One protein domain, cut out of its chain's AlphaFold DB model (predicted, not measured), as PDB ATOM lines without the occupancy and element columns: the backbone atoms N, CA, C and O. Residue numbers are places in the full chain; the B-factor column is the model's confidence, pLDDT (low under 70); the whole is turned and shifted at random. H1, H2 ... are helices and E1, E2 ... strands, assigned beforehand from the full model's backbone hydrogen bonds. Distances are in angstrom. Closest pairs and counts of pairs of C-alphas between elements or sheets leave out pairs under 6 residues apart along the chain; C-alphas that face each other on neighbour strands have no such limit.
ATOM      1  N   PHE A 126     253.250 214.832 230.134       91.00
ATOM      2  CA  PHE A 126     254.595 215.306 230.463       91.00
ATOM      3  C   PHE A 126     255.197 214.507 231.620       91.00
ATOM      4  O   PHE A 126     254.515 214.228 232.605       91.00
ATOM      5  N   TYR A 127     256.475 214.153 231.493       85.31
ATOM      6  CA  TYR A 127     257.261 213.479 232.531       85.31
ATOM      7  C   TYR A 127     258.338 214.393 233.101       85.31
ATOM      8  O   TYR A 127     258.528 214.445 234.314       85.31
ATOM      9  N   VAL A 128     259.048 215.102 232.230       83.12
ATOM     10  CA  VAL A 128     260.182 215.952 232.589       83.12
ATOM     11  C   VAL A 128     260.095 217.225 231.774       83.12
ATOM     12  O   VAL A 128     259.782 217.167 230.586       83.12
ATOM     13  N   ARG A 129     260.436 218.358 232.384       86.19
ATOM     14  CA  ARG A 129     260.736 219.602 231.670       86.19
ATOM     15  C   ARG A 129     262.059 220.171 232.167       86.19
ATOM     16  O   ARG A 129     262.334 220.093 233.366       86.19
ATOM     17  N   GLY A 130     262.870 220.741 231.279       83.88
ATOM     18  CA  GLY A 130     264.133 221.364 231.681       83.88
ATOM     19  C   GLY A 130     264.798 222.244 230.633       83.88
ATOM     20  O   GLY A 130     264.282 222.397 229.532       83.88
ATOM     21  N   GLU A 131     265.917 222.869 231.004       84.31
ATOM     22  CA  GLU A 131     266.717 223.741 230.126       84.31
ATOM     23  C   GLU A 131     267.825 222.932 229.429       84.31
ATOM     24  O   GLU A 131     268.503 222.115 230.054       84.31
ATOM     25  N   ALA A 132     268.050 223.208 228.148       82.19
ATOM     26  CA  ALA A 132     269.154 222.692 227.348       82.19
ATOM     27  C   ALA A 132     269.815 223.828 226.547       82.19
ATOM     28  O   ALA A 132     269.300 224.952 226.461       82.19
ATOM     29  N   LYS A 133     270.998 223.549 226.004       84.19
ATOM     30  CA  LYS A 133     271.812 224.470 225.213       84.19
ATOM     31  C   LYS A 133     272.253 223.781 223.922       84.19
ATOM     32  O   LYS A 133     272.573 222.596 223.937       84.19
ATOM     33  N   ALA A 134     272.300 224.526 222.823       79.69
ATOM     34  CA  ALA A 134     273.031 224.080 221.644       79.69
ATOM     35  C   ALA A 134     274.544 224.099 221.937       79.69
ATOM     36  O   ALA A 134     275.054 225.017 222.590       79.69
ATOM     37  N   VAL A 135     275.259 223.073 221.478       80.69
ATOM     38  CA  VAL A 135     276.728 223.005 221.566       80.69
ATOM     39  C   VAL A 135     277.361 224.023 220.612       80.69
ATOM     40  O   VAL A 135     278.383 224.617 220.948       80.69
ATOM     41  N   ASP A 136     276.711 224.271 219.471       79.19
ATOM     42  CA  ASP A 136     277.056 225.317 218.508       79.19
ATOM     43  C   ASP A 136     275.912 226.341 218.395       79.19
ATOM     44  O   ASP A 136     274.770 225.990 218.096       79.19
ATOM     45  N   ASP A 137     276.229 227.619 218.613       77.44
ATOM     46  CA  ASP A 137     275.281 228.736 218.523       77.44
ATOM     47  C   ASP A 137     274.869 229.062 217.066       77.44
ATOM     48  O   ASP A 137     274.045 229.959 216.853       77.44
ATOM     49  N   SER A 138     275.448 228.375 216.072       81.81
ATOM     50  CA  SER A 138     275.068 228.450 214.655       81.81
ATOM     51  C   SER A 138     273.860 227.577 214.288       81.81
ATOM     52  O   SER A 138     273.226 227.841 213.264       81.81
ATOM     53  N   LEU A 139     273.511 226.583 215.118       79.81
ATOM     54  CA  LEU A 139     272.363 225.705 214.878       79.81
ATOM     55  C   LEU A 139     271.057 226.502 214.894       79.81
ATOM     56  O   LEU A 139     270.781 227.263 215.827       79.81
ATOM     57  N   SER A 140     270.234 226.305 213.865       84.00
ATOM     58  CA  SER A 140     268.903 226.904 213.810       84.00
ATOM     59  C   SER A 140     267.932 226.205 214.770       84.00
ATOM     60  O   SER A 140     268.161 225.077 215.206       84.00
ATOM     61  N   ASP A 141     266.801 226.854 215.074       80.06
ATOM     62  CA  ASP A 141     265.715 226.220 215.840       80.06
ATOM     63  C   ASP A 141     265.219 224.925 215.152       80.06
ATOM     64  O   ASP A 141     264.838 223.971 215.830       80.06
ATOM     65  N   GLU A 142     265.263 224.868 213.814       81.88
ATOM     66  CA  GLU A 142     264.878 223.698 213.012       81.88
ATOM     67  C   GLU A 142     265.894 222.554 213.133       81.88
ATOM     68  O   GLU A 142     265.498 221.398 213.299       81.88
ATOM     69  N   ASP A 143     267.195 222.866 213.124       82.25
ATOM     70  CA  ASP A 143     268.254 221.873 213.344       82.25
ATOM     71  C   ASP A 143     268.156 221.275 214.753       82.25
ATOM     72  O   ASP A 143     268.236 220.058 214.925       82.25
ATOM     73  N   ILE A 144     267.916 222.119 215.764       79.44
ATOM     74  CA  ILE A 144     267.737 221.681 217.156       79.44
ATOM     75  C   ILE A 144     266.521 220.758 217.275       79.44
ATOM     76  O   ILE A 144     266.617 219.702 217.905       79.44
ATOM     77  N   LEU A 145     265.384 221.122 216.670       75.88
ATOM     78  CA  LEU A 145     264.183 220.284 216.678       75.88
ATOM     79  C   LEU A 145     264.463 218.915 216.048       75.88
ATOM     80  O   LEU A 145     264.194 217.886 216.668       75.88
ATOM     81  N   LYS A 146     265.066 218.898 214.855       80.31
ATOM     82  CA  LYS A 146     265.403 217.663 214.141       80.31
ATOM     83  C   LYS A 146     266.365 216.783 214.942       80.31
ATOM     84  O   LYS A 146     266.205 215.562 214.961       80.31
ATOM     85  N   ASN A 147     267.347 217.377 215.615       80.69
ATOM     86  CA  ASN A 147     268.295 216.631 216.441       80.69
ATOM     87  C   ASN A 147     267.633 216.069 217.706       80.69
ATOM     88  O   ASN A 147     267.968 214.961 218.111       80.69
ATOM     89  N   LEU A 148     266.664 216.768 218.307       76.00
ATOM     90  CA  LEU A 148     265.884 216.244 219.438       76.00
ATOM     91  C   LEU A 148     264.969 215.087 219.035       76.00
ATOM     92  O   LEU A 148     264.873 214.110 219.775       76.00
ATOM     93  N   GLU A 149     264.307 215.185 217.880       72.56
ATOM     94  CA  GLU A 149     263.411 214.139 217.368       72.56
ATOM     95  C   GLU A 149     264.159 212.847 217.022       72.56
ATOM     96  O   GLU A 149     263.642 211.750 217.246       72.56
ATOM     97  N   ASN A 150     265.380 212.975 216.494       75.31
ATOM     98  CA  ASN A 150     266.252 211.842 216.173       75.31
ATOM     99  C   ASN A 150     267.154 211.423 217.342       75.31
ATOM    100  O   ASN A 150     267.785 210.366 217.284       75.31
ATOM    101  N   GLY A 151     267.220 212.241 218.392       67.94
ATOM    102  CA  GLY A 151     268.021 211.997 219.577       67.94
ATOM    103  C   GLY A 151     267.570 210.742 220.313       67.94
ATOM    104  O   GLY A 151     266.384 210.403 220.387       67.94
ATOM    105  N   LYS A 152     268.531 210.036 220.905       67.50
ATOM    106  CA  LYS A 152     268.241 208.914 221.784       67.50
ATOM    107  C   LYS A 152     267.907 209.446 223.171       67.50
ATOM    108  O   LYS A 152     268.749 209.952 223.905       67.50
ATOM    109  N   ILE A 153     266.653 209.271 223.552       62.91
ATOM    110  CA  ILE A 153     266.150 209.662 224.866       62.91
ATOM    111  C   ILE A 153     266.084 208.420 225.726       62.91
ATOM    112  O   ILE A 153     265.223 207.563 225.529       62.91
ATOM    113  N   THR A 154     266.979 208.335 226.693       60.38
ATOM    114  CA  THR A 154     266.940 207.306 227.722       60.38
ATOM    115  C   THR A 154     266.538 207.976 229.027       60.38
ATOM    116  O   THR A 154     267.283 208.755 229.614       60.38
ATOM    117  N   VAL A 155     265.314 207.721 229.475       56.88
ATOM    118  CA  VAL A 155     264.904 208.081 230.833       56.88
ATOM    119  C   VAL A 155     265.019 206.823 231.675       56.88
ATOM    120  O   VAL A 155     264.140 205.967 231.638       56.88
ATOM    121  N   ASP A 156     266.116 206.716 232.411       55.66
ATOM    122  CA  ASP A 156     266.372 205.642 233.358       55.66
ATOM    123  C   ASP A 156     265.762 206.025 234.712       55.66
ATOM    124  O   ASP A 156     266.295 206.835 235.475       55.66
ATOM    125  N   ILE A 157     264.600 205.454 235.016       53.38
ATOM    126  CA  ILE A 157     263.976 205.579 236.334       53.38
ATOM    127  C   ILE A 157     264.399 204.356 237.149       53.38
ATOM    128  O   ILE A 157     263.851 203.273 236.959       53.38
ATOM    129  N   ASP A 158     265.358 204.518 238.061       49.88
ATOM    130  CA  ASP A 158     265.700 203.470 239.026       49.88
ATOM    131  C   ASP A 158     264.814 203.637 240.266       49.88
ATOM    132  O   ASP A 158     264.941 204.592 241.047       49.88
ATOM    133  N   TRP A 159     263.857 202.719 240.421       43.06
ATOM    134  CA  TRP A 159     262.977 202.663 241.579       43.06
ATOM    135  C   TRP A 159     262.905 201.256 242.167       43.06
ATOM    136  O   TRP A 159     262.571 200.285 241.491       43.06
ATOM    137  N   LYS A 160     263.126 201.171 243.481       44.19
ATOM    138  CA  LYS A 160     262.848 199.983 244.292       44.19
ATOM    139  C   LYS A 160     261.761 200.296 245.314       44.19
ATOM    140  O   LYS A 160     261.776 201.356 245.944       44.19
ATOM    141  N   ILE A 161     260.827 199.366 245.512       38.03
ATOM    142  CA  ILE A 161     259.838 199.451 246.597       38.03
ATOM    143  C   ILE A 161     260.602 199.537 247.929       38.03
ATOM    144  O   ILE A 161     261.401 198.658 248.237       38.03
ATOM    145  N   GLY A 162     260.386 200.616 248.689       47.72
ATOM    146  CA  GLY A 162     261.096 200.887 249.948       47.72
ATOM    147  C   GLY A 162     262.503 201.493 249.808       47.72
ATOM    148  O   GLY A 162     263.167 201.675 250.822       47.72
ATOM    149  N   GLY A 163     262.957 201.809 248.588       53.38
ATOM    150  CA  GLY A 163     264.244 202.463 248.317       53.38
ATOM    151  C   GLY A 163     264.122 203.927 247.882       53.38
ATOM    152  O   GLY A 163     263.023 204.439 247.648       53.38
ATOM    153  N   GLU A 164     265.266 204.602 247.739       53.56
ATOM    154  CA  GLU A 164     265.335 205.927 247.113       53.56
ATOM    155  C   GLU A 164     264.901 205.855 245.642       53.56
ATOM    156  O   GLU A 164     265.265 204.932 244.914       53.56
ATOM    157  N   ARG A 165     264.131 206.851 245.194       58.59
ATOM    158  CA  ARG A 165     263.833 207.046 243.771       58.59
ATOM    159  C   ARG A 165     264.971 207.825 243.130       58.59
ATOM    160  O   ARG A 165     265.187 208.979 243.500       58.59
ATOM    161  N   LYS A 166     265.652 207.223 242.157       61.41
ATOM    162  CA  LYS A 166     266.653 207.909 241.335       61.41
ATOM    163  C   LYS A 166     266.103 208.101 239.931       61.41
ATOM    164  O   LYS A 166     265.729 207.151 239.253       61.41
ATOM    165  N   PHE A 167     266.045 209.358 239.509       62.41
ATOM    166  CA  PHE A 167     265.657 209.734 238.157       62.41
ATOM    167  C   PHE A 167     266.923 210.106 237.392       62.41
ATOM    168  O   PHE A 167     267.513 211.153 237.659       62.41
ATOM    169  N   ASN A 168     267.340 209.256 236.460       63.44
ATOM    170  CA  ASN A 168     268.437 209.531 235.543       63.44
ATOM    171  C   ASN A 168     267.825 209.846 234.175       63.44
ATOM    172  O   ASN A 168     267.209 208.998 233.538       63.44
ATOM    173  N   ILE A 169     267.935 211.094 233.732       63.47
ATOM    174  CA  ILE A 169     267.436 211.513 232.419       63.47
ATOM    175  C   ILE A 169     268.655 211.752 231.539       63.47
ATOM    176  O   ILE A 169     269.352 212.750 231.706       63.47
ATOM    177  N   ASN A 170     268.888 210.828 230.615       66.56
ATOM    178  CA  ASN A 170     269.945 210.891 229.618       66.56
ATOM    179  C   ASN A 170     269.287 211.142 228.259       66.56
ATOM    180  O   ASN A 170     268.748 210.227 227.641       66.56
ATOM    181  N   LEU A 171     269.286 212.384 227.788       67.69
ATOM    182  CA  LEU A 171     268.929 212.673 226.400       67.69
ATOM    183  C   LEU A 171     270.236 212.917 225.639       67.69
ATOM    184  O   LEU A 171     270.958 213.879 225.887       67.69
ATOM    185  N   GLU A 172     270.556 211.979 224.758       71.56
ATOM    186  CA  GLU A 172     271.685 212.044 223.841       71.56
ATOM    187  C   GLU A 172     271.143 212.538 222.503       71.56
ATOM    188  O   GLU A 172     270.435 211.820 221.798       71.56
ATOM    189  N   ALA A 173     271.432 213.789 222.167       73.69
ATOM    190  CA  ALA A 173     271.069 214.367 220.885       73.69
ATOM    191  C   ALA A 173     272.275 215.121 220.325       73.69
ATOM    192  O   ALA A 173     272.928 215.882 221.043       73.69
ATOM    193  N   ASP A 174     272.583 214.886 219.051       77.19
ATOM    194  CA  ASP A 174     273.774 215.445 218.417       77.19
ATOM    195  C   ASP A 174     273.761 216.979 218.493       77.19
ATOM    196  O   ASP A 174     272.788 217.644 218.127       77.19
ATOM    197  N   GLY A 175     274.853 217.552 219.003       75.00
ATOM    198  CA  GLY A 175     274.999 219.002 219.146       75.00
ATOM    199  C   GLY A 175     274.135 219.639 220.242       75.00
ATOM    200  O   GLY A 175     273.999 220.862 220.254       75.00
ATOM    201  N   ILE A 176     273.571 218.855 221.169       79.56
ATOM    202  CA  ILE A 176     272.735 219.347 222.274       79.56
ATOM    203  C   ILE A 176     273.338 218.964 223.628       79.56
ATOM    204  O   ILE A 176     273.617 217.799 223.900       79.56
ATOM    205  N   GLU A 177     273.476 219.953 224.513       78.12
ATOM    206  CA  GLU A 177     273.882 219.767 225.905       78.12
ATOM    207  C   GLU A 177     272.706 220.039 226.850       78.12
ATOM    208  O   GLU A 177     272.058 221.089 226.819       78.12
ATOM    209  N   ILE A 178     272.440 219.092 227.739       74.88
ATOM    210  CA  ILE A 178     271.376 219.180 228.732       74.88
ATOM    211  C   ILE A 178     271.893 219.772 230.033       74.88
ATOM    212  O   ILE A 178     272.942 219.365 230.524       74.88
ATOM    213  N   ASN A 179     271.104 220.643 230.672       72.62
ATOM    214  CA  ASN A 179     271.411 221.109 232.019       72.62
ATOM    215  C   ASN A 179     270.741 220.232 233.101       72.62
ATOM    216  O   ASN A 179     269.568 220.450 233.421       72.62
ATOM    217  N   PRO A 180     271.478 219.319 233.769       63.66
ATOM    218  CA  PRO A 180     270.907 218.410 234.764       63.66
ATOM    219  C   PRO A 180     270.384 219.112 236.025       63.66
ATOM    220  O   PRO A 180     269.556 218.561 236.745       63.66
ATOM    221  N   LYS A 181     270.836 220.341 236.310       68.44
ATOM    222  CA  LYS A 181     270.415 221.108 237.496       68.44
ATOM    223  C   LYS A 181     269.120 221.892 237.280       68.44
ATOM    224  O   LYS A 181     268.616 222.493 238.226       68.44
ATOM    225  N   ARG A 182     268.595 221.939 236.050       73.69
ATOM    226  CA  ARG A 182     267.387 222.698 235.687       73.69
ATOM    227  C   ARG A 182     266.287 221.783 235.170       73.69
ATOM    228  O   ARG A 182     265.669 222.083 234.156       73.69
ATOM    229  N   PHE A 183     266.044 220.695 235.895       74.44
ATOM    230  CA  PHE A 183     264.951 219.770 235.632       74.44
ATOM    231  C   PHE A 183     263.829 219.858 236.649       74.44
ATOM    232  O   PHE A 183     264.047 220.103 237.832       74.44
ATOM    233  N   THR A 184     262.612 219.606 236.182       78.81
ATOM    234  CA  THR A 184     261.441 219.379 237.026       78.81
ATOM    235  C   THR A 184     260.704 218.143 236.533       78.81
ATOM    236  O   THR A 184     260.403 218.023 235.346       78.81
ATOM    237  N   GLY A 185     260.436 217.217 237.455       78.12
ATOM    238  CA  GLY A 185     259.614 216.040 237.204       78.12
ATOM    239  C   GLY A 185     258.133 216.360 237.373       78.12
ATOM    240  O   GLY A 185     257.727 216.930 238.385       78.12
ATOM    241  N   ASP A 186     257.321 215.967 236.399       83.56
ATOM    242  CA  ASP A 186     255.867 216.051 236.486       83.56
ATOM    243  C   ASP A 186     255.288 214.905 237.324       83.56
ATOM    244  O   ASP A 186     255.943 213.907 237.640       83.56
ATOM    245  N   GLN A 187     254.000 215.015 237.654       82.06
ATOM    246  CA  GLN A 187     253.301 213.977 238.412       82.06
ATOM    247  C   GLN A 187     253.358 212.603 237.737       82.06
ATOM    248  O   GLN A 187     253.377 211.598 238.443       82.06
ATOM    249  N   ALA A 188     253.425 212.546 236.405       80.94
ATOM    250  CA  ALA A 188     253.563 211.291 235.679       80.94
ATOM    251  C   ALA A 188     254.871 210.564 236.004       80.94
ATOM    252  O   ALA A 188     254.864 209.347 236.187       80.94
ATOM    253  N   LEU A 189     255.969 211.311 236.142       80.12
ATOM    254  CA  LEU A 189     257.264 210.775 236.546       80.12
ATOM    255  C   LEU A 189     257.236 210.353 238.017       80.12
ATOM    256  O   LEU A 189     257.570 209.221 238.354       80.12
ATOM    257  N   ILE A 190     256.759 211.239 238.895       78.88
ATOM    258  CA  ILE A 190     256.705 210.991 240.345       78.88
ATOM    259  C   ILE A 190     255.813 209.787 240.670       78.88
ATOM    260  O   ILE A 190     256.054 209.073 241.643       78.88
ATOM    261  N   ARG A 191     254.763 209.549 239.887       79.75
ATOM    262  CA  ARG A 191     253.824 208.445 240.104       79.75
ATOM    263  C   ARG A 191     254.081 207.240 239.214       79.75
ATOM    264  O   ARG A 191     253.247 206.342 239.220       79.75
ATOM    265  N   ASP A 192     255.200 207.209 238.492       77.19
ATOM    266  CA  ASP A 192     255.600 206.075 237.661       77.19
ATOM    267  C   ASP A 192     254.498 205.670 236.657       77.19
ATOM    268  O   ASP A 192     254.052 204.530 236.570       77.19
ATOM    269  N   TRP A 193     253.946 206.627 235.911       83.62
ATOM    270  CA  TRP A 193     252.900 206.328 234.918       83.62
ATOM    271  C   TRP A 193     253.421 205.614 233.669       83.62
ATOM    272  O   TRP A 193     252.610 205.167 232.852       83.62
ATOM    273  N   PHE A 194     254.741 205.490 233.544       81.25
ATOM    274  CA  PHE A 194     255.404 204.852 232.424       81.25
ATOM    275  C   PHE A 194     255.180 203.336 232.449       81.25
ATOM    276  O   PHE A 194     255.129 202.703 233.505       81.25
ATOM    277  N   ARG A 195     255.005 202.745 231.266       76.69
ATOM    278  CA  ARG A 195     254.883 201.297 231.089       76.69
ATOM    279  C   ARG A 195     255.995 200.812 230.178       76.69
ATOM    280  O   ARG A 195     255.911 200.984 228.960       76.69
ATOM    281  N   GLU A 196     256.990 200.174 230.775       72.88
ATOM    282  CA  GLU A 196     258.104 199.573 230.048       72.88
ATOM    283  C   GLU A 196     257.602 198.632 228.936       72.88
ATOM    284  O   GLU A 196     256.618 197.905 229.103       72.88
ATOM    285  N   GLY A 197     258.214 198.729 227.753       72.25
ATOM    286  CA  GLY A 197     257.852 197.955 226.560       72.25
ATOM    287  C   GLY A 197     256.526 198.335 225.882       72.25
ATOM    288  O   GLY A 197     256.241 197.831 224.799       72.25
ATOM    289  N   LYS A 198     255.705 199.214 226.480       74.62
ATOM    290  CA  LYS A 198     254.410 199.652 225.913       74.62
ATOM    291  C   LYS A 198     254.350 201.137 225.596       74.62
ATOM    292  O   LYS A 198     253.622 201.532 224.690       74.62
ATOM    293  N   ASP A 199     255.035 201.954 226.381       78.44
ATOM    294  CA  ASP A 199     255.043 203.399 226.227       78.44
ATOM    295  C   ASP A 199     256.346 203.835 225.545       78.44
ATOM    296  O   ASP A 199     257.429 203.377 225.900       78.44
ATOM    297  N   LYS A 200     256.234 204.743 224.569       78.44
ATOM    298  CA  LYS A 200     257.377 205.411 223.937       78.44
ATOM    299  C   LYS A 200     257.439 206.854 224.433       78.44
ATOM    300  O   LYS A 200     256.427 207.558 224.405       78.44
ATOM    301  N   LEU A 201     258.611 207.269 224.901       80.12
ATOM    302  CA  LEU A 201     258.892 208.659 225.251       80.12
ATOM    303  C   LEU A 201     259.468 209.390 224.036       80.12
ATOM    304  O   LEU A 201     260.174 208.794 223.224       80.12
ATOM    305  N   THR A 202     259.154 210.675 223.924       79.00
ATOM    306  CA  THR A 202     259.721 211.592 222.930       79.00
ATOM    307  C   THR A 202     260.116 212.899 223.606       79.00
ATOM    308  O   THR A 202     259.532 213.261 224.632       79.00
ATOM    309  N   ALA A 203     261.104 213.596 223.051       80.12
ATOM    310  CA  ALA A 203     261.471 214.940 223.465       80.12
ATOM    311  C   ALA A 203     260.736 215.924 222.575       80.12
ATOM    312  O   ALA A 203     260.511 215.668 221.396       80.12
ATOM    313  N   GLU A 204     260.404 217.063 223.152       82.00
ATOM    314  CA  GLU A 204     259.913 218.210 222.418       82.00
ATOM    315  C   GLU A 204     260.803 219.407 222.697       82.00
ATOM    316  O   GLU A 204     261.161 219.673 223.849       82.00
ATOM    317  N   TYR A 205     261.119 220.140 221.634       80.44
ATOM    318  CA  TYR A 205     261.711 221.463 221.715       80.44
ATOM    319  C   TYR A 205     260.674 222.476 222.203       80.44
ATOM    320  O   TYR A 205     259.542 222.523 221.721       80.44
ATOM    321  N   ILE A 206     261.081 223.338 223.125       81.88
ATOM    322  CA  ILE A 206     260.302 224.472 223.601       81.88
ATOM    323  C   ILE A 206     261.197 225.708 223.506       81.88
ATOM    324  O   ILE A 206     262.218 225.828 224.188       81.88
ATOM    325  N   LYS A 207     260.803 226.658 222.659       79.25
ATOM    326  CA  LYS A 207     261.596 227.860 222.394       79.25
ATOM    327  C   LYS A 207     261.877 228.649 223.673       79.25
ATOM    328  O   LYS A 207     260.982 228.904 224.477       79.25
ATOM    329  N   SER A 208     263.127 229.075 223.839       78.62
ATOM    330  CA  SER A 208     263.528 230.000 224.902       78.62
ATOM    331  C   SER A 208     263.754 231.398 224.330       78.62
ATOM    332  O   SER A 208     264.248 231.535 223.212       78.62
ATOM    333  N   PRO A 209     263.470 232.460 225.101       73.56
ATOM    334  CA  PRO A 209     263.818 233.823 224.705       73.56
ATOM    335  C   PRO A 209     265.332 234.103 224.753       73.56
ATOM    336  O   PRO A 209     265.768 235.175 224.342       73.56
ATOM    337  N   ARG A 210     266.157 233.188 225.286       75.06
ATOM    338  CA  ARG A 210     267.615 233.360 225.402       75.06
ATOM    339  C   ARG A 210     268.338 232.666 224.247       75.06
ATOM    340  O   ARG A 210     268.218 231.454 224.107       75.06
ATOM    341  N   LYS A 211     269.148 233.416 223.492       71.44
ATOM    342  CA  LYS A 211     269.970 232.893 222.385       71.44
ATOM    343  C   LYS A 211     270.853 231.717 222.842       71.44
ATOM    344  O   LYS A 211     271.449 231.787 223.918       71.44
ATOM    345  N   GLY A 212     270.900 230.653 222.038       70.69
ATOM    346  CA  GLY A 212     271.687 229.437 222.294       70.69
ATOM    347  C   GLY A 212     271.105 228.504 223.363       70.69
ATOM    348  O   GLY A 212     271.655 227.437 223.611       70.69
ATOM    349  N   LYS A 213     269.991 228.871 224.008       81.00
ATOM    350  CA  LYS A 213     269.299 228.042 225.003       81.00
ATOM    351  C   LYS A 213     267.912 227.681 224.513       81.00
ATOM    352  O   LYS A 213     267.298 228.437 223.772       81.00
ATOM    353  N   PHE A 214     267.383 226.580 225.019       82.69
ATOM    354  CA  PHE A 214     265.998 226.187 224.819       82.69
ATOM    355  C   PHE A 214     265.487 225.406 226.028       82.69
ATOM    356  O   PHE A 214     266.254 224.967 226.885       82.69
ATOM    357  N   TRP A 215     264.174 225.296 226.131       84.81
ATOM    358  CA  TRP A 215     263.531 224.370 227.046       84.81
ATOM    359  C   TRP A 215     263.217 223.092 226.291       84.81
ATOM    360  O   TRP A 215     262.999 223.112 225.085       84.81
ATOM    361  N   PHE A 216     263.145 221.981 226.996       83.75
ATOM    362  CA  PHE A 216     262.639 220.754 226.420       83.75
ATOM    363  C   PHE A 216     261.682 220.065 227.372       83.75
ATOM    364  O   PHE A 216     261.691 220.305 228.586       83.75
ATOM    365  N   ALA A 217     260.860 219.193 226.807       86.12
ATOM    366  CA  ALA A 217     259.985 218.317 227.557       86.12
ATOM    367  C   ALA A 217     260.184 216.871 227.125       86.12
ATOM    368  O   ALA A 217     260.281 216.602 225.937       86.12
ATOM    369  N   VAL A 218     260.179 215.940 228.078       83.94
ATOM    370  CA  VAL A 218     259.974 214.520 227.787       83.94
ATOM    371  C   VAL A 218     258.499 214.218 227.960       83.94
ATOM    372  O   VAL A 218     257.937 214.405 229.046       83.94
ATOM    373  N   VAL A 219     257.880 213.747 226.888       88.25
ATOM    374  CA  VAL A 219     256.450 213.474 226.828       88.25
ATOM    375  C   VAL A 219     256.179 212.069 226.317       88.25
ATOM    376  O   VAL A 219     257.015 211.423 225.690       88.25
ATOM    377  N   ARG A 220     254.972 211.595 226.591       89.44
ATOM    378  CA  ARG A 220     254.450 210.320 226.111       89.44
ATOM    379  C   ARG A 220     253.130 210.559 225.409       89.44
ATOM    380  O   ARG A 220     252.243 211.176 226.002       89.44
ATOM    381  N   PHE A 221     252.978 209.973 224.228       92.12
ATOM    382  CA  PHE A 221     251.699 209.912 223.533       92.12
ATOM    383  C   PHE A 221     251.032 208.545 223.719       92.12
ATOM    384  O   PHE A 221     251.696 207.510 223.651       92.12
ATOM    385  N   ARG A 222     249.722 208.519 223.981       92.94
ATOM    386  CA  ARG A 222     248.917 207.282 223.998       92.94
ATOM    387  C   ARG A 222     247.478 207.577 223.616       92.94
ATOM    388  O   ARG A 222     246.871 208.482 224.184       92.94
TER     389      ARG A 222
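What this domain is: This is residues 126 to 222 of the 235 residues of an uncharacterized protein of Candidatus Lokiarchaeota archaeon (UniProt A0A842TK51). A strongly twisted sheet of four strands, E4 E1 E6 E5, is partly covered by the two-stranded hairpin E2 E3, in a small sandwich with crossed strands. The helix H1 packs mainly on the edge strand E5, and the turn of the E2 E3 hairpin, residues 159 to 165, reaches to one end of the long axis. The 97 printed residues hold two named helices and six named strands, in the order E1 H1 E2 E3 E4 H2 E5 E6; both sheets are antiparallel and the class is mixed. The whole is compact, with a radius of gyration of the C-alphas of 13.8 A, yet elongated, spanning 46 by 26 by 19 A.

How they stand to each other: Begin with E1, residues 126 to 134, an inner strand that bends by 56 degrees at residue 131. On one side its antiparallel neighbour is E6, residues 213 to 222, where N 132 and O 214 are 2.8 A apart. On the other side is E4, residues 176 to 185, which bends by 80 degrees at residue 181; look for N 133 and O 177, 2.8 A apart. Beyond E6 comes E5, residues 201 to 207, its hairpin partner, with N 204 and O 217 at 2.8 A. The hairpin of E2, residues 152 to 158, and E3, residues 166 to 172, has N 154 and O 170 at 2.8 A. The two sheets form a sandwich, two sheets face to face, their strands at 50 degrees; the closest C-alphas of E2 and E5, Ile 153 and Thr 202, are 7.0 A apart. H1, residues 141 to 150, is on the larger sheet in two layers, a helix on one face of a sheet, at a height over the sheet of 7.2 A; its closest C-alpha pair with E5 is Leu 145 and Tyr 205, 5.7 A. In H1 every O i to N i+4 pair is within hydrogen-bond range; H2, residues 187 to 190, is too short for such a pair. H2 is on the same sheet, over none of its strands, and its Leu 189 has its C-alpha 4.8 A from that of Tyr 127 in E1.

Where its parts are: Find C-alpha 126 at (254.595, 215.306, 230.463), where E1 begins its 22.2 A. H1 runs 14.4 A from C-alpha 141 at (265.715, 226.220, 215.840). E2 and E3 measure 18.3 A and 18.7 A, E4 20.1 A, H2 4.9 A and E5 19.6 A. E6, 29.1 A, ends at C-alpha 222, (248.917, 207.282, 223.998).

The domain as a whole: The two C-alphas farthest apart, Ser 138 and Gly 162, are 46.9 A apart. The printed part has no cut, and no link is long. Mean pLDDT of the printed part is 74.7; look for values under 70 at residues 151 to 171 and 180 to 181.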